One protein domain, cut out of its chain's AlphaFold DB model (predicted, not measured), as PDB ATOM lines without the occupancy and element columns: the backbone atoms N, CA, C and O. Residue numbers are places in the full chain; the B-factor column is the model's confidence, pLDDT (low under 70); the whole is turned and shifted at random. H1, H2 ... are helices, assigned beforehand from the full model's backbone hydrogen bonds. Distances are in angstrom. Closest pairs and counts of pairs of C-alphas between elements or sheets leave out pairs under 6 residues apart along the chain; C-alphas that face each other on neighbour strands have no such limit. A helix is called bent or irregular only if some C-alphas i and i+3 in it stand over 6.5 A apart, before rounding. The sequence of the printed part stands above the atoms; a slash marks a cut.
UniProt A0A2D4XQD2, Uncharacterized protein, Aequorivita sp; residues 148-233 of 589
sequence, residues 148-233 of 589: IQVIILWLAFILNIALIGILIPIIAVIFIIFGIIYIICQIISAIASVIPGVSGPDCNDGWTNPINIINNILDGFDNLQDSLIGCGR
ATOM      1  N   ILE A 148     360.827 367.705 203.165       90.00
ATOM      2  CA  ILE A 148     359.535 367.280 203.723       90.00
ATOM      3  C   ILE A 148     359.419 365.758 203.648       90.00
ATOM      4  O   ILE A 148     359.016 365.128 204.625       90.00
ATOM      5  N   GLN A 149     359.824 365.160 202.525       89.88
ATOM      6  CA  GLN A 149     359.829 363.710 202.369       89.88
ATOM      7  C   GLN A 149     360.770 363.043 203.368       89.88
ATOM      8  O   GLN A 149     360.383 362.069 204.005       89.88
ATOM      9  N   VAL A 150     361.961 363.609 203.583       91.31
ATOM     10  CA  VAL A 150     362.900 363.110 204.599       91.31
ATOM     11  C   VAL A 150     362.256 363.096 205.989       91.31
ATOM     12  O   VAL A 150     362.350 362.099 206.703       91.31
ATOM     13  N   ILE A 151     361.555 364.168 206.377       91.75
ATOM     14  CA  ILE A 151     360.841 364.229 207.665       91.75
ATOM     15  C   ILE A 151     359.741 363.162 207.733       91.75
ATOM     16  O   ILE A 151     359.639 362.457 208.738       91.75
ATOM     17  N   ILE A 152     358.931 363.026 206.679       90.12
ATOM     18  CA  ILE A 152     357.836 362.047 206.628       90.12
ATOM     19  C   ILE A 152     358.374 360.620 206.726       90.12
ATOM     20  O   ILE A 152     357.828 359.835 207.495       90.12
ATOM     21  N   LEU A 153     359.457 360.289 206.023       90.81
ATOM     22  CA  LEU A 153     360.057 358.954 206.062       90.81
ATOM     23  C   LEU A 153     360.670 358.634 207.433       90.81
ATOM     24  O   LEU A 153     360.508 357.517 207.920       90.81
ATOM     25  N   TRP A 154     361.269 359.610 208.128       92.88
ATOM     26  CA  TRP A 154     361.687 359.420 209.524       92.88
ATOM     27  C   TRP A 154     360.504 359.190 210.470       92.88
ATOM     28  O   TRP A 154     360.563 358.310 211.330       92.88
ATOM     29  N   LEU A 155     359.416 359.950 210.314       91.00
ATOM     30  CA  LEU A 155     358.194 359.743 211.097       91.00
ATOM     31  C   LEU A 155     357.571 358.373 210.804       91.00
ATOM     32  O   LEU A 155     357.170 357.676 211.737       91.00
ATOM     33  N   ALA A 156     357.541 357.968 209.533       88.62
ATOM     34  CA  ALA A 156     357.070 356.659 209.102       88.62
ATOM     35  C   ALA A 156     357.932 355.541 209.697       88.62
ATOM     36  O   ALA A 156     357.381 354.569 210.201       88.62
ATOM     37  N   PHE A 157     359.258 355.697 209.722       89.62
ATOM     38  CA  PHE A 157     360.176 354.744 210.346       89.62
ATOM     39  C   PHE A 157     359.905 354.578 211.849       89.62
ATOM     40  O   PHE A 157     359.755 353.456 212.332       89.62
ATOM     41  N   ILE A 158     359.774 355.685 212.590       90.25
ATOM     42  CA  ILE A 158     359.472 355.658 214.032       90.25
ATOM     43  C   ILE A 158     358.112 354.996 214.288       90.25
ATOM     44  O   ILE A 158     357.987 354.155 215.183       90.25
ATOM     45  N   LEU A 159     357.098 355.356 213.496       87.44
ATOM     46  CA  LEU A 159     355.768 354.764 213.582       87.44
ATOM     47  C   LEU A 159     355.805 353.264 213.275       87.44
ATOM     48  O   LEU A 159     355.177 352.483 213.987       87.44
ATOM     49  N   ASN A 160     356.557 352.858 212.254       86.12
ATOM     50  CA  ASN A 160     356.684 351.467 211.846       86.12
ATOM     51  C   ASN A 160     357.355 350.628 212.948       86.12
ATOM     52  O   ASN A 160     356.804 349.606 213.349       86.12
ATOM     53  N   ILE A 161     358.438 351.123 213.560       88.50
ATOM     54  CA  ILE A 161     359.054 350.483 214.737       88.50
ATOM     55  C   ILE A 161     358.051 350.341 215.887       88.50
ATOM     56  O   ILE A 161     357.963 349.274 216.498       88.50
ATOM     57  N   ALA A 162     357.292 351.396 216.195       87.69
ATOM     58  CA  ALA A 162     356.300 351.351 217.266       87.69
ATOM     59  C   ALA A 162     355.196 350.320 216.975       87.69
ATOM     60  O   ALA A 162     354.815 349.558 217.865       87.69
ATOM     61  N   LEU A 163     354.722 350.255 215.725       84.50
ATOM     62  CA  LEU A 163     353.733 349.278 215.273       84.50
ATOM     63  C   LEU A 163     354.271 347.849 215.354       84.50
ATOM     64  O   LEU A 163     353.610 347.007 215.956       84.50
ATOM     65  N   ILE A 164     355.471 347.577 214.833       83.62
ATOM     66  CA  ILE A 164     356.124 346.262 214.938       83.62
ATOM     67  C   ILE A 164     356.273 345.863 216.410       83.62
ATOM     68  O   ILE A 164     355.925 344.744 216.787       83.62
ATOM     69  N   GLY A 165     356.723 346.786 217.265       86.19
ATOM     70  CA  GLY A 165     356.888 346.541 218.699       86.19
ATOM     71  C   GLY A 165     355.591 346.145 219.413       86.19
ATOM     72  O   GLY A 165     355.625 345.323 220.327       86.19
ATOM     73  N   ILE A 166     354.445 346.682 218.978       85.81
ATOM     74  CA  ILE A 166     353.117 346.328 219.505       85.81
ATOM     75  C   ILE A 166     352.584 345.039 218.861       85.81
ATOM     76  O   ILE A 166     351.968 344.221 219.544       85.81
ATOM     77  N   LEU A 167     352.811 344.838 217.562       82.69
ATOM     78  CA  LEU A 167     352.272 343.709 216.807       82.69
ATOM     79  C   LEU A 167     352.972 342.390 217.140       82.69
ATOM     80  O   LEU A 167     352.285 341.385 217.277       82.69
ATOM     81  N   ILE A 168     354.295 342.369 217.338       84.81
ATOM     82  CA  ILE A 168     355.049 341.143 217.669       84.81
ATOM     83  C   ILE A 168     354.445 340.362 218.854       84.81
ATOM     84  O   ILE A 168     354.170 339.168 218.691       84.81
ATOM     85  N   PRO A 169     354.197 340.962 220.039       87.12
ATOM     86  CA  PRO A 169     353.617 340.218 221.155       87.12
ATOM     87  C   PRO A 169     352.180 339.765 220.865       87.12
ATOM     88  O   PRO A 169     351.792 338.678 221.289       87.12
ATOM     89  N   ILE A 170     351.404 340.551 220.111       85.50
ATOM     90  CA  ILE A 170     350.040 340.183 219.706       85.50
ATOM     91  C   ILE A 170     350.071 338.975 218.762       85.50
ATOM     92  O   ILE A 170     349.343 338.012 218.991       85.50
ATOM     93  N   ILE A 171     350.947 338.983 217.752       83.88
ATOM     94  CA  ILE A 171     351.139 337.876 216.805       83.88
ATOM     95  C   ILE A 171     351.559 336.607 217.553       83.88
ATOM     96  O   ILE A 171     351.002 335.543 217.295       83.88
ATOM     97  N   ALA A 172     352.471 336.706 218.525       85.62
ATOM     98  CA  ALA A 172     352.880 335.561 219.339       85.62
ATOM     99  C   ALA A 172     351.705 334.953 220.128       85.62
ATOM    100  O   ALA A 172     351.547 333.732 220.167       85.62
ATOM    101  N   VAL A 173     350.845 335.791 220.718       87.19
ATOM    102  CA  VAL A 173     349.640 335.336 221.434       87.19
ATOM    103  C   VAL A 173     348.636 334.689 220.476       87.19
ATOM    104  O   VAL A 173     348.143 333.597 220.762       87.19
ATOM    105  N   ILE A 174     348.366 335.321 219.329       85.38
ATOM    106  CA  ILE A 174     347.493 334.783 218.274       85.38
ATOM    107  C   ILE A 174     348.012 333.414 217.820       85.38
ATOM    108  O   ILE A 174     347.248 332.452 217.793       85.38
ATOM    109  N   PHE A 175     349.311 333.285 217.551       84.25
ATOM    110  CA  PHE A 175     349.916 332.032 217.103       84.25
ATOM    111  C   PHE A 175     349.734 330.895 218.113       84.25
ATOM    112  O   PHE A 175     349.398 329.778 217.728       84.25
ATOM    113  N   ILE A 176     349.893 331.176 219.410       86.62
ATOM    114  CA  ILE A 176     349.662 330.179 220.465       86.62
ATOM    115  C   ILE A 176     348.193 329.740 220.478       86.62
ATOM    116  O   ILE A 176     347.911 328.542 220.503       86.62
ATOM    117  N   ILE A 177     347.254 330.691 220.427       86.75
ATOM    118  CA  ILE A 177     345.812 330.401 220.452       86.75
ATOM    119  C   ILE A 177     345.409 329.560 219.235       86.75
ATOM    120  O   ILE A 177     344.807 328.497 219.391       86.75
ATOM    121  N   PHE A 178     345.773 329.995 218.027       84.44
ATOM    122  CA  PHE A 178     345.409 329.289 216.798       84.44
ATOM    123  C   PHE A 178     346.184 327.986 216.611       84.44
ATOM    124  O   PHE A 178     345.627 327.031 216.082       84.44
ATOM    125  N   GLY A 179     347.413 327.881 217.121       85.25
ATOM    126  CA  GLY A 179     348.146 326.616 217.179       85.25
ATOM    127  C   GLY A 179     347.422 325.569 218.031       85.25
ATOM    128  O   GLY A 179     347.307 324.413 217.624       85.25
ATOM    129  N   ILE A 180     346.852 325.973 219.172       86.75
ATOM    130  CA  ILE A 180     346.023 325.087 220.005       86.75
ATOM    131  C   ILE A 180     344.745 324.683 219.256       86.75
ATOM    132  O   ILE A 180     344.411 323.498 219.227       86.75
ATOM    133  N   ILE A 181     344.052 325.635 218.621       86.25
ATOM    134  CA  ILE A 181     342.840 325.364 217.826       86.25
ATOM    135  C   ILE A 181     343.145 324.385 216.686       86.25
ATOM    136  O   ILE A 181     342.398 323.426 216.492       86.25
ATOM    137  N   TYR A 182     344.258 324.579 215.978       86.81
ATOM    138  CA  TYR A 182     344.704 323.704 214.898       86.81
ATOM    139  C   TYR A 182     344.947 322.275 215.392       86.81
ATOM    140  O   TYR A 182     344.438 321.324 214.798       86.81
ATOM    141  N   ILE A 183     345.649 322.108 216.520       86.38
ATOM    142  CA  ILE A 183     345.891 320.790 217.130       86.38
ATOM    143  C   ILE A 183     344.567 320.117 217.521       86.38
ATOM    144  O   ILE A 183     344.370 318.938 217.226       86.38
ATOM    145  N   ILE A 184     343.641 320.854 218.145       87.06
ATOM    146  CA  ILE A 184     342.315 320.329 218.508       87.06
ATOM    147  C   ILE A 184     341.550 319.895 217.253       87.06
ATOM    148  O   ILE A 184     340.977 318.805 217.236       87.06
ATOM    149  N   CYS A 185     341.573 320.706 216.194       86.06
ATOM    150  CA  CYS A 185     340.927 320.369 214.930       86.06
ATOM    151  C   CYS A 185     341.504 319.078 214.333       86.06
ATOM    152  O   CYS A 185     340.744 318.175 213.983       86.06
ATOM    153  N   GLN A 186     342.835 318.949 214.282       85.81
ATOM    154  CA  GLN A 186     343.510 317.750 213.770       85.81
ATOM    155  C   GLN A 186     343.122 316.495 214.563       85.81
ATOM    156  O   GLN A 186     342.864 315.446 213.974       85.81
ATOM    157  N   ILE A 187     342.993 316.606 215.891       86.38
ATOM    158  CA  ILE A 187     342.519 315.505 216.744       86.38
ATOM    159  C   ILE A 187     341.072 315.123 216.394       86.38
ATOM    160  O   ILE A 187     340.773 313.939 216.239       86.38
ATOM    161  N   ILE A 188     340.171 316.098 216.237       85.69
ATOM    162  CA  ILE A 188     338.764 315.846 215.879       85.69
ATOM    163  C   ILE A 188     338.658 315.209 214.486       85.69
ATOM    164  O   ILE A 188     337.894 314.261 214.307       85.69
ATOM    165  N   SER A 189     339.443 315.683 213.518       85.69
ATOM    166  CA  SER A 189     339.484 315.132 212.161       85.69
ATOM    167  C   SER A 189     340.011 313.692 212.151       85.69
ATOM    168  O   SER A 189     339.401 312.808 211.543       85.69
ATOM    169  N   ALA A 190     341.059 313.405 212.932       84.25
ATOM    170  CA  ALA A 190     341.567 312.048 213.111       84.25
ATOM    171  C   ALA A 190     340.517 311.109 213.738       84.25
ATOM    172  O   ALA A 190     340.372 309.973 213.288       84.25
ATOM    173  N   ILE A 191     339.730 311.579 214.714       84.12
ATOM    174  CA  ILE A 191     338.633 310.798 215.318       84.12
ATOM    175  C   ILE A 191     337.482 310.586 214.324       84.12
ATOM    176  O   ILE A 191     336.931 309.491 214.248       84.12
ATOM    177  N   ALA A 192     337.120 311.596 213.532       83.12
ATOM    178  CA  ALA A 192     336.083 311.459 212.511       83.12
ATOM    179  C   ALA A 192     336.478 310.435 211.430       83.12
ATOM    180  O   ALA A 192     335.636 309.656 210.996       83.12
ATOM    181  N   SER A 193     337.769 310.356 211.077       81.12
ATOM    182  CA  SER A 193     338.281 309.417 210.064       81.12
ATOM    183  C   SER A 193     338.085 307.930 210.412       81.12
ATOM    184  O   SER A 193     338.048 307.089 209.514       81.12
ATOM    185  N   VAL A 194     337.919 307.592 211.698       82.56
ATOM    186  CA  VAL A 194     337.691 306.214 212.172       82.56
ATOM    187  C   VAL A 194     336.210 305.881 212.397       82.56
ATOM    188  O   VAL A 194     335.891 304.736 212.719       82.56
ATOM    189  N   ILE A 195     335.292 306.840 212.204       80.56
ATOM    190  CA  ILE A 195     333.841 306.641 212.341       80.56
ATOM    191  C   ILE A 195     333.189 306.642 210.944       80.56
ATOM    192  O   ILE A 195     333.108 307.690 210.300       80.56
ATOM    193  N   PRO A 196     332.668 305.497 210.460       74.62
ATOM    194  CA  PRO A 196     332.011 305.427 209.156       74.62
ATOM    195  C   PRO A 196     330.799 306.369 209.076       74.62
ATOM    196  O   PRO A 196     329.873 306.263 209.879       74.62
ATOM    197  N   GLY A 197     330.789 307.265 208.084       73.88
ATOM    198  CA  GLY A 197     329.678 308.189 207.814       73.88
ATOM    199  C   GLY A 197     329.807 309.590 208.424       73.88
ATOM    200  O   GLY A 197     328.896 310.395 208.244       73.88
ATOM    201  N   VAL A 198     330.915 309.907 209.107       77.44
ATOM    202  CA  VAL A 198     331.189 311.249 209.649       77.44
ATOM    203  C   VAL A 198     332.327 311.903 208.864       77.44
ATOM    204  O   VAL A 198     333.452 311.415 208.872       77.44
ATOM    205  N   SER A 199     332.058 313.023 208.191       77.69
ATOM    206  CA  SER A 199     333.106 313.873 207.611       77.69
ATOM    207  C   SER A 199     333.730 314.744 208.704       77.69
ATOM    208  O   SER A 199     333.011 315.466 209.397       77.69
ATOM    209  N   GLY A 200     335.052 314.667 208.872       76.62
ATOM    210  CA  GLY A 200     335.789 315.523 209.802       76.62
ATOM    211  C   GLY A 200     335.800 316.998 209.375       76.62
ATOM    212  O   GLY A 200     335.547 317.294 208.206       76.62
ATOM    213  N   PRO A 201     336.083 317.927 210.305       78.44
ATOM    214  CA  PRO A 201     336.277 319.334 209.970       78.44
ATOM    215  C   PRO A 201     337.515 319.521 209.079       78.44
ATOM    216  O   PRO A 201     338.527 318.836 209.264       78.44
ATOM    217  N   ASP A 202     337.441 320.462 208.136       78.19
ATOM    218  CA  ASP A 202     338.603 320.887 207.355       78.19
ATOM    219  C   ASP A 202     339.480 321.806 208.209       78.19
ATOM    220  O   ASP A 202     339.149 322.958 208.477       78.19
ATOM    221  N   CYS A 203     340.604 321.271 208.669       77.06
ATOM    222  CA  CYS A 203     341.538 321.998 209.522       77.06
ATOM    223  C   CYS A 203     342.488 322.911 208.742       77.06
ATOM    224  O   CYS A 203     343.258 323.651 209.362       77.06
ATOM    225  N   ASN A 204     342.441 322.866 207.409       73.44
ATOM    226  CA  ASN A 204     343.217 323.736 206.533       73.44
ATOM    227  C   ASN A 204     342.437 324.986 206.100       73.44
ATOM    228  O   ASN A 204     343.004 325.822 205.394       73.44
ATOM    229  N   ASP A 205     341.187 325.143 206.549       69.19
ATOM    230  CA  ASP A 205     340.397 326.346 206.304       69.19
ATOM    231  C   ASP A 205     341.047 327.592 206.954       69.19
ATOM    232  O   ASP A 205     341.777 327.518 207.953       69.19
ATOM    233  N   GLY A 206     340.808 328.762 206.356       63.22
ATOM    234  CA  GLY A 206     341.552 330.011 206.559       63.22
ATOM    235  C   GLY A 206     341.624 330.520 208.003       63.22
ATOM    236  O   GLY A 206     342.559 331.240 208.345       63.22
ATOM    237  N   TRP A 207     340.683 330.115 208.859       63.72
ATOM    238  CA  TRP A 207     340.590 330.550 210.258       63.72
ATOM    239  C   TRP A 207     341.149 329.543 211.270       63.72
ATOM    240  O   TRP A 207     341.355 329.902 212.425       63.72
ATOM    241  N   THR A 208     341.400 328.292 210.876       66.44
ATOM    242  CA  THR A 208     341.961 327.259 211.769       66.44
ATOM    243  C   THR A 208     343.451 327.043 211.557       66.44
ATOM    244  O   THR A 208     344.104 326.477 212.432       66.44
ATOM    245  N   ASN A 209     344.002 327.498 210.427       75.62
ATOM    246  CA  ASN A 209     345.424 327.393 210.128       75.62
ATOM    247  C   ASN A 209     346.187 328.661 210.580       75.62
ATOM    248  O   ASN A 209     345.980 329.736 210.008       75.62
ATOM    249  N   PRO A 210     347.113 328.558 211.552       73.81
ATOM    250  CA  PRO A 210     347.885 329.703 212.037       73.81
ATOM    251  C   PRO A 210     348.770 330.355 210.959       73.81
ATOM    252  O   PRO A 210     349.065 331.542 211.065       73.81
ATOM    253  N   ILE A 211     349.161 329.621 209.908       77.19
ATOM    254  CA  ILE A 211     349.971 330.151 208.798       77.19
ATOM    255  C   ILE A 211     349.159 331.148 207.959       77.19
ATOM    256  O   ILE A 211     349.651 332.227 207.645       77.19
ATOM    257  N   ASN A 212     347.895 330.835 207.654       77.12
ATOM    258  CA  ASN A 212     347.036 331.702 206.837       77.12
ATOM    259  C   ASN A 212     346.763 333.048 207.528       77.12
ATOM    260  O   ASN A 212     346.757 334.093 206.883       77.12
ATOM    261  N   ILE A 213     346.592 333.040 208.854       75.38
ATOM    262  CA  ILE A 213     346.400 334.262 209.647       75.38
ATOM    263  C   ILE A 213     347.667 335.123 209.647       75.38
ATOM    264  O   ILE A 213     347.567 336.341 209.516       75.38
ATOM    265  N   ILE A 214     348.849 334.510 209.766       75.06
ATOM    266  CA  ILE A 214     350.124 335.234 209.686       75.06
ATOM    267  C   ILE A 214     350.290 335.879 208.313       75.06
ATOM    268  O   ILE A 214     350.594 337.065 208.258       75.06
ATOM    269  N   ASN A 215     350.032 335.142 207.231       77.94
ATOM    270  CA  ASN A 215     350.142 335.684 205.876       77.94
ATOM    271  C   ASN A 215     349.220 336.896 205.684       77.94
ATOM    272  O   ASN A 215     349.683 337.933 205.238       77.94
ATOM    273  N   ASN A 216     347.971 336.838 206.161       78.00
ATOM    274  CA  ASN A 216     347.056 337.985 206.095       78.00
ATOM    275  C   ASN A 216     347.557 339.217 206.881       78.00
ATOM    276  O   ASN A 216     347.304 340.356 206.485       78.00
ATOM    277  N   ILE A 217     348.228 339.009 208.021       76.31
ATOM    278  CA  ILE A 217     348.810 340.099 208.821       76.31
ATOM    279  C   ILE A 217     350.036 340.685 208.112       76.31
ATOM    280  O   ILE A 217     350.176 341.907 208.079       76.31
ATOM    281  N   LEU A 218     350.897 339.832 207.546       75.69
ATOM    282  CA  LEU A 218     352.067 340.246 206.771       75.69
ATOM    283  C   LEU A 218     351.645 341.018 205.515       75.69
ATOM    284  O   LEU A 218     352.088 342.145 205.341       75.69
ATOM    285  N   ASP A 219     350.672 340.518 204.751       76.00
ATOM    286  CA  ASP A 219     350.125 341.213 203.580       76.00
ATOM    287  C   ASP A 219     349.556 342.593 203.955       76.00
ATOM    288  O   ASP A 219     349.714 343.580 203.232       76.00
ATOM    289  N   GLY A 220     348.867 342.690 205.097       75.50
ATOM    290  CA  GLY A 220     348.367 343.963 205.618       75.50
ATOM    291  C   GLY A 220     349.491 344.943 205.964       75.50
ATOM    292  O   GLY A 220     349.340 346.152 205.767       75.50
ATOM    293  N   PHE A 221     350.616 344.424 206.452       75.94
ATOM    294  CA  PHE A 221     351.797 345.202 206.794       75.94
ATOM    295  C   PHE A 221     352.551 345.681 205.551       75.94
ATOM    296  O   PHE A 221     352.852 346.872 205.461       75.94
ATOM    297  N   ASP A 222     352.735 344.812 204.559       74.06
ATOM    298  CA  ASP A 222     353.355 345.146 203.274       74.06
ATOM    299  C   ASP A 222     352.545 346.237 202.557       74.06
ATOM    300  O   ASP A 222     353.086 347.250 202.121       74.06
ATOM    301  N   ASN A 223     351.208 346.128 202.559       75.00
ATOM    302  CA  ASN A 223     350.320 347.166 202.020       75.00
ATOM    303  C   ASN A 223     350.463 348.525 202.733       75.00
ATOM    304  O   ASN A 223     350.278 349.575 202.107       75.00
ATOM    305  N   LEU A 224     350.718 348.522 204.046       75.44
ATOM    306  CA  LEU A 224     350.939 349.746 204.817       75.44
ATOM    307  C   LEU A 224     352.309 350.349 204.489       75.44
ATOM    308  O   LEU A 224     352.397 351.556 204.272       75.44
ATOM    309  N   GLN A 225     353.357 349.524 204.421       76.94
ATOM    310  CA  GLN A 225     354.710 349.944 204.052       76.94
ATOM    311  C   GLN A 225     354.747 350.549 202.644       76.94
ATOM    312  O   GLN A 225     355.227 351.671 202.478       76.94
ATOM    313  N   ASP A 226     354.137 349.879 201.667       77.00
ATOM    314  CA  ASP A 226     353.981 350.344 200.285       77.00
ATOM    315  C   ASP A 226     353.324 351.728 200.199       77.00
ATOM    316  O   ASP A 226     353.713 352.581 199.392       77.00
ATOM    317  N   SER A 227     352.328 351.972 201.055       78.00
ATOM    318  CA  SER A 227     351.637 353.258 201.132       78.00
ATOM    319  C   SER A 227     352.457 354.345 201.828       78.00
ATOM    320  O   SER A 227     352.254 355.518 201.523       78.00
ATOM    321  N   LEU A 228     353.325 353.986 202.777       80.19
ATOM    322  CA  LEU A 228     354.171 354.934 203.509       80.19
ATOM    323  C   LEU A 228     355.391 355.365 202.690       80.19
ATOM    324  O   LEU A 228     355.805 356.517 202.778       80.19
ATOM    325  N   ILE A 229     355.952 354.451 201.896       83.38
ATOM    326  CA  ILE A 229     357.106 354.717 201.026       83.38
ATOM    327  C   ILE A 229     356.670 355.416 199.736       83.38
ATOM    328  O   ILE A 229     357.402 356.243 199.197       83.38
ATOM    329  N   GLY A 230     355.474 355.097 199.238       87.31
ATOM    330  CA  GLY A 230     354.947 355.669 198.002       87.31
ATOM    331  C   GLY A 230     355.394 354.945 196.729       87.31
ATOM    332  O   GLY A 230     355.062 355.418 195.651       87.31
ATOM    333  N   CYS A 231     356.085 353.803 196.840       89.38
ATOM    334  CA  CYS A 231     356.549 352.962 195.718       89.38
ATOM    335  C   CYS A 231     355.657 351.727 195.450       89.38
ATOM    336  O   CYS A 231     356.002 350.828 194.680       89.38
ATOM    337  N   GLY A 232     354.501 351.656 196.113       88.56
ATOM    338  CA  GLY A 232     353.613 350.491 196.123       88.56
ATOM    339  C   GLY A 232     352.676 350.332 194.923       88.56
ATOM    340  O   GLY A 232     351.651 349.653 195.055       88.56
ATOM    341  N   ARG A 233     352.906 351.038 193.807       91.81
ATOM    342  CA  ARG A 233     351.939 351.122 192.700       91.81
ATOM    343  C   ARG A 233     352.586 351.043 191.318       91.81
ATOM    344  O   ARG A 233     353.753 351.380 191.136       91.81
TER     345      ARG A 233
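This is residues 148 to 233 of the 589 residues of an uncharacterized protein of Aequorivita sp (UniProt A0A2D4XQD2). One very long helix, H1, with a kink, makes the length of a rod, and the shorter H2 folds back beside it as a lopsided helical hairpin. Residues 194 to 209, with no named element, make the return path between them. The printed part has 86 residues with two named helices, H1 then H2, and no named strand: all helix, extended, with a radius of gyration of the C-alphas of 19.3 A and spans of 68 by 28 by 9 A.

Find C-alpha 148 at (359.535, 367.280, 203.723); from there H1, residues 148 to 193, runs 62.0 A to C-alpha 193 at (338.281, 309.417, 210.064). It has a kink of 30 degrees near residue 168, and is neither bent nor irregular, but only just: C-alphas 166 and 169 are 6.3 A apart. H2, residues 210 to 229, runs 28.8 A and ends with C-alpha 229 at (357.106, 354.717, 201.026).

Look at Phe 178 and Pro 210, where H1 and H2 touch: their C-alphas, the closest of the two helices, are 5.4 A apart. The helices form a hairpin, at a shallow tilt of 13 degrees, opposite ways. In H2 every O i to N i+4 pair is within hydrogen-bond range; in H1, 40 of 42 are.

The two C-alphas farthest apart, those of Ile 148 and Pro 196, are 67.9 A apart. The link from H1 to H2 is long, 16 residues. The printed part has no cut; pLDDT is under 70 at residues 205 to 208.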